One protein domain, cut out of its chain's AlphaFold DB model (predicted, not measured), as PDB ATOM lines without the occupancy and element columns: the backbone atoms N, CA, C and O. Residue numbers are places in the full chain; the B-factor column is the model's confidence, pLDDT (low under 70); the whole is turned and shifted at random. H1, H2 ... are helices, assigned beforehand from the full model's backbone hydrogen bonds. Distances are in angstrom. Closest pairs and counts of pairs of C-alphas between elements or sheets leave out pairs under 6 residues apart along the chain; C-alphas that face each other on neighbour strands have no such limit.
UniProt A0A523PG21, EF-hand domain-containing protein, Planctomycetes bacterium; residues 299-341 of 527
ATOM      1  N   PRO A 299     -10.947 -16.106 -13.757       68.44
ATOM      2  CA  PRO A 299     -11.003 -15.415 -15.053       68.44
ATOM      3  C   PRO A 299     -11.871 -14.146 -15.073       68.44
ATOM      4  O   PRO A 299     -11.577 -13.216 -15.821       68.44
ATOM      5  N   SER A 300     -12.921 -14.094 -14.248       71.50
ATOM      6  CA  SER A 300     -13.797 -12.928 -14.083       71.50
ATOM      7  C   SER A 300     -13.085 -11.739 -13.430       71.50
ATOM      8  O   SER A 300     -13.254 -10.607 -13.876       71.50
ATOM      9  N   GLU A 301     -12.240 -11.977 -12.428       75.06
ATOM     10  CA  GLU A 301     -11.460 -10.921 -11.770       75.06
ATOM     11  C   GLU A 301     -10.354 -10.378 -12.671       75.06
ATOM     12  O   GLU A 301     -10.120  -9.171 -12.703       75.06
ATOM     13  N   ARG A 302      -9.729 -11.239 -13.483       77.62
ATOM     14  CA  ARG A 302      -8.757 -10.794 -14.493       77.62
ATOM     15  C   ARG A 302      -9.393  -9.885 -15.539       77.62
ATOM     16  O   ARG A 302      -8.808  -8.865 -15.888       77.62
ATOM     17  N   ALA A 303     -10.591 -10.228 -16.015       75.25
ATOM     18  CA  ALA A 303     -11.328  -9.396 -16.963       75.25
ATOM     19  C   ALA A 303     -11.668  -8.020 -16.363       75.25
ATOM     20  O   ALA A 303     -11.413  -6.999 -16.998       75.25
ATOM     21  N   ARG A 304     -12.135  -7.978 -15.108       84.31
ATOM     22  CA  ARG A 304     -12.419  -6.723 -14.388       84.31
ATOM     23  C   ARG A 304     -11.172  -5.877 -14.142       84.31
ATOM     24  O   ARG A 304     -11.225  -4.659 -14.282       84.31
ATOM     25  N   ALA A 305     -10.035  -6.500 -13.833       80.06
ATOM     26  CA  ALA A 305      -8.763  -5.792 -13.672       80.06
ATOM     27  C   ALA A 305      -8.287  -5.144 -14.985       80.06
ATOM     28  O   ALA A 305      -7.724  -4.050 -14.968       80.06
ATOM     29  N   ILE A 306      -8.537  -5.793 -16.127       81.31
ATOM     30  CA  ILE A 306      -8.244  -5.233 -17.453       81.31
ATOM     31  C   ILE A 306      -9.198  -4.077 -17.771       81.31
ATOM     32  O   ILE A 306      -8.731  -3.017 -18.175       81.31
ATOM     33  N   LEU A 307     -10.505  -4.243 -17.537       82.06
ATOM     34  CA  LEU A 307     -11.493  -3.178 -17.748       82.06
ATOM     35  C   LEU A 307     -11.181  -1.943 -16.895       82.06
ATOM     36  O   LEU A 307     -11.187  -0.832 -17.414       82.06
ATOM     37  N   ARG A 308     -10.802  -2.130 -15.626       88.94
ATOM     38  CA  ARG A 308     -10.404  -1.024 -14.746       88.94
ATOM     39  C   ARG A 308      -9.196  -0.259 -15.296       88.94
ATOM     40  O   ARG A 308      -9.247   0.962 -15.357       88.94
ATOM     41  N   ARG A 309      -8.166  -0.952 -15.797       82.69
ATOM     42  CA  ARG A 309      -7.009  -0.302 -16.448       82.69
ATOM     43  C   ARG A 309      -7.387   0.441 -17.729       82.69
ATOM     44  O   ARG A 309      -6.805   1.479 -18.036       82.69
ATOM     45  N   LEU A 310      -8.338  -0.084 -18.497       80.75
ATOM     46  CA  LEU A 310      -8.825   0.580 -19.708       80.75
ATOM     47  C   LEU A 310      -9.614   1.857 -19.374       80.75
ATOM     48  O   LEU A 310      -9.470   2.847 -20.087       80.75
ATOM     49  N   VAL A 311     -10.372   1.868 -18.271       90.06
ATOM     50  CA  VAL A 311     -11.046   3.075 -17.758       90.06
ATOM     51  C   VAL A 311     -10.034   4.080 -17.203       90.06
ATOM     52  O   VAL A 311     -10.076   5.251 -17.562       90.06
ATOM     53  N   GLU A 312      -9.085   3.630 -16.377       84.38
ATOM     54  CA  GLU A 312      -8.040   4.480 -15.777       84.38
ATOM     55  C   GLU A 312      -7.124   5.117 -16.832       84.38
ATOM     56  O   GLU A 312      -6.648   6.233 -16.652       84.38
ATOM     57  N   SER A 313      -6.903   4.435 -17.960       87.62
ATOM     58  CA  SER A 313      -6.150   4.984 -19.095       87.62
ATOM     59  C   SER A 313      -6.979   5.882 -20.022       87.62
ATOM     60  O   SER A 313      -6.450   6.350 -21.029       87.62
ATOM     61  N   GLY A 314      -8.263   6.109 -19.718       86.56
ATOM     62  CA  GLY A 314      -9.177   6.913 -20.533       86.56
ATOM     63  C   GLY A 314      -9.510   6.300 -21.898       86.56
ATOM     64  O   GLY A 314     -10.024   6.995 -22.770       86.56
ATOM     65  N   ARG A 315      -9.200   5.014 -22.110       79.94
ATOM     66  CA  ARG A 315      -9.400   4.323 -23.396       79.94
ATOM     67  C   ARG A 315     -10.825   3.832 -23.594       79.94
ATOM     68  O   ARG A 315     -11.262   3.692 -24.731       79.94
ATOM     69  N   ILE A 316     -11.530   3.563 -22.502       82.75
ATOM     70  CA  ILE A 316     -12.970   3.302 -22.504       82.75
ATOM     71  C   ILE A 316     -13.629   4.183 -21.451       82.75
ATOM     72  O   ILE A 316     -13.030   4.485 -20.416       82.75
ATOM     73  N   THR A 317     -14.866   4.599 -21.703       88.56
ATOM     74  CA  THR A 317     -15.618   5.377 -20.719       88.56
ATOM     75  C   THR A 317     -16.073   4.480 -19.558       88.56
ATOM     76  O   THR A 317     -16.245   3.268 -19.734       88.56
ATOM     77  N   PRO A 318     -16.318   5.044 -18.361       87.19
ATOM     78  CA  PRO A 318     -16.912   4.297 -17.250       87.19
ATOM     79  C   PRO A 318     -18.254   3.639 -17.603       87.19
ATOM     80  O   PRO A 318     -18.602   2.608 -17.031       87.19
ATOM     81  N   ASP A 319     -18.999   4.213 -18.550       81.00
ATOM     82  CA  ASP A 319     -20.270   3.663 -19.036       81.00
ATOM     83  C   ASP A 319     -20.041   2.426 -19.909       81.00
ATOM     84  O   ASP A 319     -20.638   1.386 -19.660       81.00
ATOM     85  N   GLN A 320     -19.071   2.475 -20.827       78.19
ATOM     86  CA  GLN A 320     -18.680   1.309 -21.625       78.19
ATOM     87  C   GLN A 320     -18.179   0.156 -20.747       78.19
ATOM     88  O   GLN A 320     -18.482  -1.005 -21.008       78.19
ATOM     89  N   ALA A 321     -17.424   0.455 -19.687       84.94
ATOM     90  CA  ALA A 321     -16.986  -0.566 -18.740       84.94
ATOM     91  C   ALA A 321     -18.161  -1.187 -17.965       84.94
ATOM     92  O   ALA A 321     -18.175  -2.402 -17.771       84.94
ATOM     93  N   ARG A 322     -19.162  -0.380 -17.580       83.19
ATOM     94  CA  ARG A 322     -20.405  -0.863 -16.960       83.19
ATOM     95  C   ARG A 322     -21.209  -1.755 -17.904       83.19
ATOM     96  O   ARG A 322     -21.662  -2.807 -17.465       83.19
ATOM     97  N   ASP A 323     -21.307  -1.402 -19.183       79.56
ATOM     98  CA  ASP A 323     -21.974  -2.229 -20.196       79.56
ATOM     99  C   ASP A 323     -21.260  -3.577 -20.384       79.56
ATOM    100  O   ASP A 323     -21.898  -4.630 -20.443       79.56
ATOM    101  N   PHE A 324     -19.922  -3.576 -20.408       78.31
ATOM    102  CA  PHE A 324     -19.129  -4.809 -20.462       78.31
ATOM    103  C   PHE A 324     -19.316  -5.684 -19.214       78.31
ATOM    104  O   PHE A 324     -19.454  -6.903 -19.341       78.31
ATOM    105  N   ASP A 325     -19.345  -5.090 -18.019       77.50
ATOM    106  CA  ASP A 325     -19.604  -5.819 -16.775       77.50
ATOM    107  C   ASP A 325     -21.038  -6.371 -16.720       77.50
ATOM    108  O   ASP A 325     -21.226  -7.515 -16.296       77.50
ATOM    109  N   ALA A 326     -22.032  -5.623 -17.209       75.81
ATOM    110  CA  ALA A 326     -23.417  -6.078 -17.332       75.81
ATOM    111  C   ALA A 326     -23.533  -7.260 -18.306       75.81
ATOM    112  O   ALA A 326     -24.106  -8.291 -17.960       75.81
ATOM    113  N   MET A 327     -22.883  -7.187 -19.474       77.19
ATOM    114  CA  MET A 327     -22.825  -8.307 -20.421       77.19
ATOM    115  C   MET A 327     -22.161  -9.553 -19.820       77.19
ATOM    116  O   MET A 327     -22.589 -10.679 -20.085       77.19
ATOM    117  N   LEU A 328     -21.101  -9.383 -19.022       75.25
ATOM    118  CA  LEU A 328     -20.440 -10.494 -18.335       75.25
ATOM    119  C   LEU A 328     -21.328 -11.092 -17.233       75.25
ATOM    120  O   LEU A 328     -21.348 -12.318 -17.085       75.25
ATOM    121  N   ALA A 329     -22.061 -10.255 -16.494       70.00
ATOM    122  CA  ALA A 329     -22.989 -10.668 -15.445       70.00
ATOM    123  C   ALA A 329     -24.208 -11.410 -16.010       70.00
ATOM    124  O   ALA A 329     -24.481 -12.524 -15.565       70.00
ATOM    125  N   ASP A 330     -24.859 -10.879 -17.048       65.56
ATOM    126  CA  ASP A 330     -25.982 -11.530 -17.739       65.56
ATOM    127  C   ASP A 330     -25.574 -12.891 -18.305       65.56
ATOM    128  O   ASP A 330     -26.301 -13.882 -18.203       65.56
ATOM    129  N   ARG A 331     -24.357 -12.988 -18.855       60.78
ATOM    130  CA  ARG A 331     -23.830 -14.250 -19.385       60.78
ATOM    131  C   ARG A 331     -23.526 -15.257 -18.274       60.78
ATOM    132  O   ARG A 331     -23.783 -16.444 -18.460       60.78
ATOM    133  N   ALA A 332     -22.983 -14.813 -17.138       63.09
ATOM    134  CA  ALA A 332     -22.735 -15.668 -15.976       63.09
ATOM    135  C   ALA A 332     -24.051 -16.145 -15.330       63.09
ATOM    136  O   ALA A 332     -24.187 -17.327 -15.004       63.09
ATOM    137  N   ALA A 333     -25.053 -15.268 -15.240       61.38
ATOM    138  CA  ALA A 333     -26.401 -15.599 -14.784       61.38
ATOM    139  C   ALA A 333     -27.071 -16.631 -15.707       61.38
ATOM    140  O   ALA A 333     -27.587 -17.641 -15.227       61.38
ATOM    141  N   ALA A 334     -26.933 -16.471 -17.028       57.22
ATOM    142  CA  ALA A 334     -27.395 -17.444 -18.023       57.22
ATOM    143  C   ALA A 334     -26.674 -18.805 -17.947       57.22
ATOM    144  O   ALA A 334     -27.156 -19.785 -18.505       57.22
ATOM    145  N   THR A 335     -25.525 -18.891 -17.265       56.34
ATOM    146  CA  THR A 335     -24.828 -20.168 -17.027       56.34
ATOM    147  C   THR A 335     -25.269 -20.846 -15.724       56.34
ATOM    148  O   THR A 335     -25.034 -22.038 -15.552       56.34
ATOM    149  N   THR A 336     -25.883 -20.097 -14.801       49.31
ATOM    150  CA  THR A 336     -26.198 -20.553 -13.433       49.31
ATOM    151  C   THR A 336     -27.658 -20.983 -13.291       49.31
ATOM    152  O   THR A 336     -27.974 -21.871 -12.503       49.31
ATOM    153  N   VAL A 337     -28.560 -20.402 -14.083       46.12
ATOM    154  CA  VAL A 337     -29.964 -20.817 -14.129       46.12
ATOM    155  C   VAL A 337     -30.113 -21.854 -15.240       46.12
ATOM    156  O   VAL A 337     -29.975 -21.526 -16.415       46.12
ATOM    157  N   GLY A 338     -30.427 -23.103 -14.884       46.97
ATOM    158  CA  GLY A 338     -30.662 -24.229 -15.808       46.97
ATOM    159  C   GLY A 338     -31.835 -24.064 -16.792       46.97
ATOM    160  O   GLY A 338     -32.257 -25.045 -17.389       46.97
ATOM    161  N   ASN A 339     -32.331 -22.839 -16.978       42.94
ATOM    162  CA  ASN A 339     -33.341 -22.434 -17.954       42.94
ATOM    163  C   ASN A 339     -32.755 -21.463 -18.990       42.94
ATOM    164  O   ASN A 339     -33.434 -20.545 -19.447       42.94
ATOM    165  N   ALA A 340     -31.491 -21.638 -19.377       44.97
ATOM    166  CA  ALA A 340     -31.065 -21.106 -20.658       44.97
ATOM    167  C   ALA A 340     -31.843 -21.875 -21.727       44.97
ATOM    168  O   ALA A 340     -31.589 -23.062 -21.934       44.97
ATOM    169  N   THR A 341     -32.776 -21.213 -22.416       45.66
ATOM    170  CA  THR A 341     -33.104 -21.611 -23.783       45.66
ATOM    171  C   THR A 341     -31.754 -21.775 -24.468       45.66
ATOM    172  O   THR A 341     -31.007 -20.790 -24.553       45.66
TER     173      THR A 341
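Overview. This is residues 299 to 341 of the 527 residues of the protein "EF-hand domain-containing protein" of Planctomycetes bacterium (UniProt A0A523PG21). Two helices, H1 and then the longer H2, form a loose helical hairpin: the chain folds back through a tight link, and the helices run side by side in opposite ways, touching near the link. The last residues of H2 and the tail after it, residues 333 to 341, stick out beyond this hairpin and add to its length. The printed part has 43 residues with two named helices and no named strand; its class is all helix. It is loose, with a radius of gyration of the C-alphas of 12.3 A, and spans 38 by 19 by 9 A.

Along the chain. H1 runs from Pro 299, C-alpha at (-11.003, -15.415, -15.053), to Glu 312, C-alpha at (-8.040, 4.480, -15.777), 20.1 A from first to last C-alpha. H2 holds residues 318 to 336 and measures 26.8 A, from C-alpha 318 at (-16.912, 4.297, -17.250) to C-alpha 336 at (-26.198, -20.553, -13.433).

Arrangement. H1 and H2 form a helical hairpin, joined by a tight link of 5 residues. They run opposite ways at a shallow tilt of 10 degrees, 12.5 A from centre to centre. They touch, with 5 pairs of C-alphas within 8 A; H2 touches H1 with residues 318 to 325 alone. Their closest C-alphas are those of Val 311 and Pro 318, 6.0 A apart. In H1 and H2 every O i to N i+4 pair is within hydrogen-bond range.

Size, cuts and confidence. The two C-alphas farthest apart are those of Ser 313 and Asn 339, at 38.6 A. Residues 333 to 341, of which 333 to 336 belong to H2, stand free; the body without them spans 27 by 18 by 7 A. The printed part has no cut. The mean pLDDT of the printed part is 72.9, and the model's confidence is low, under 70, at residue 299 and residues 330 to 341.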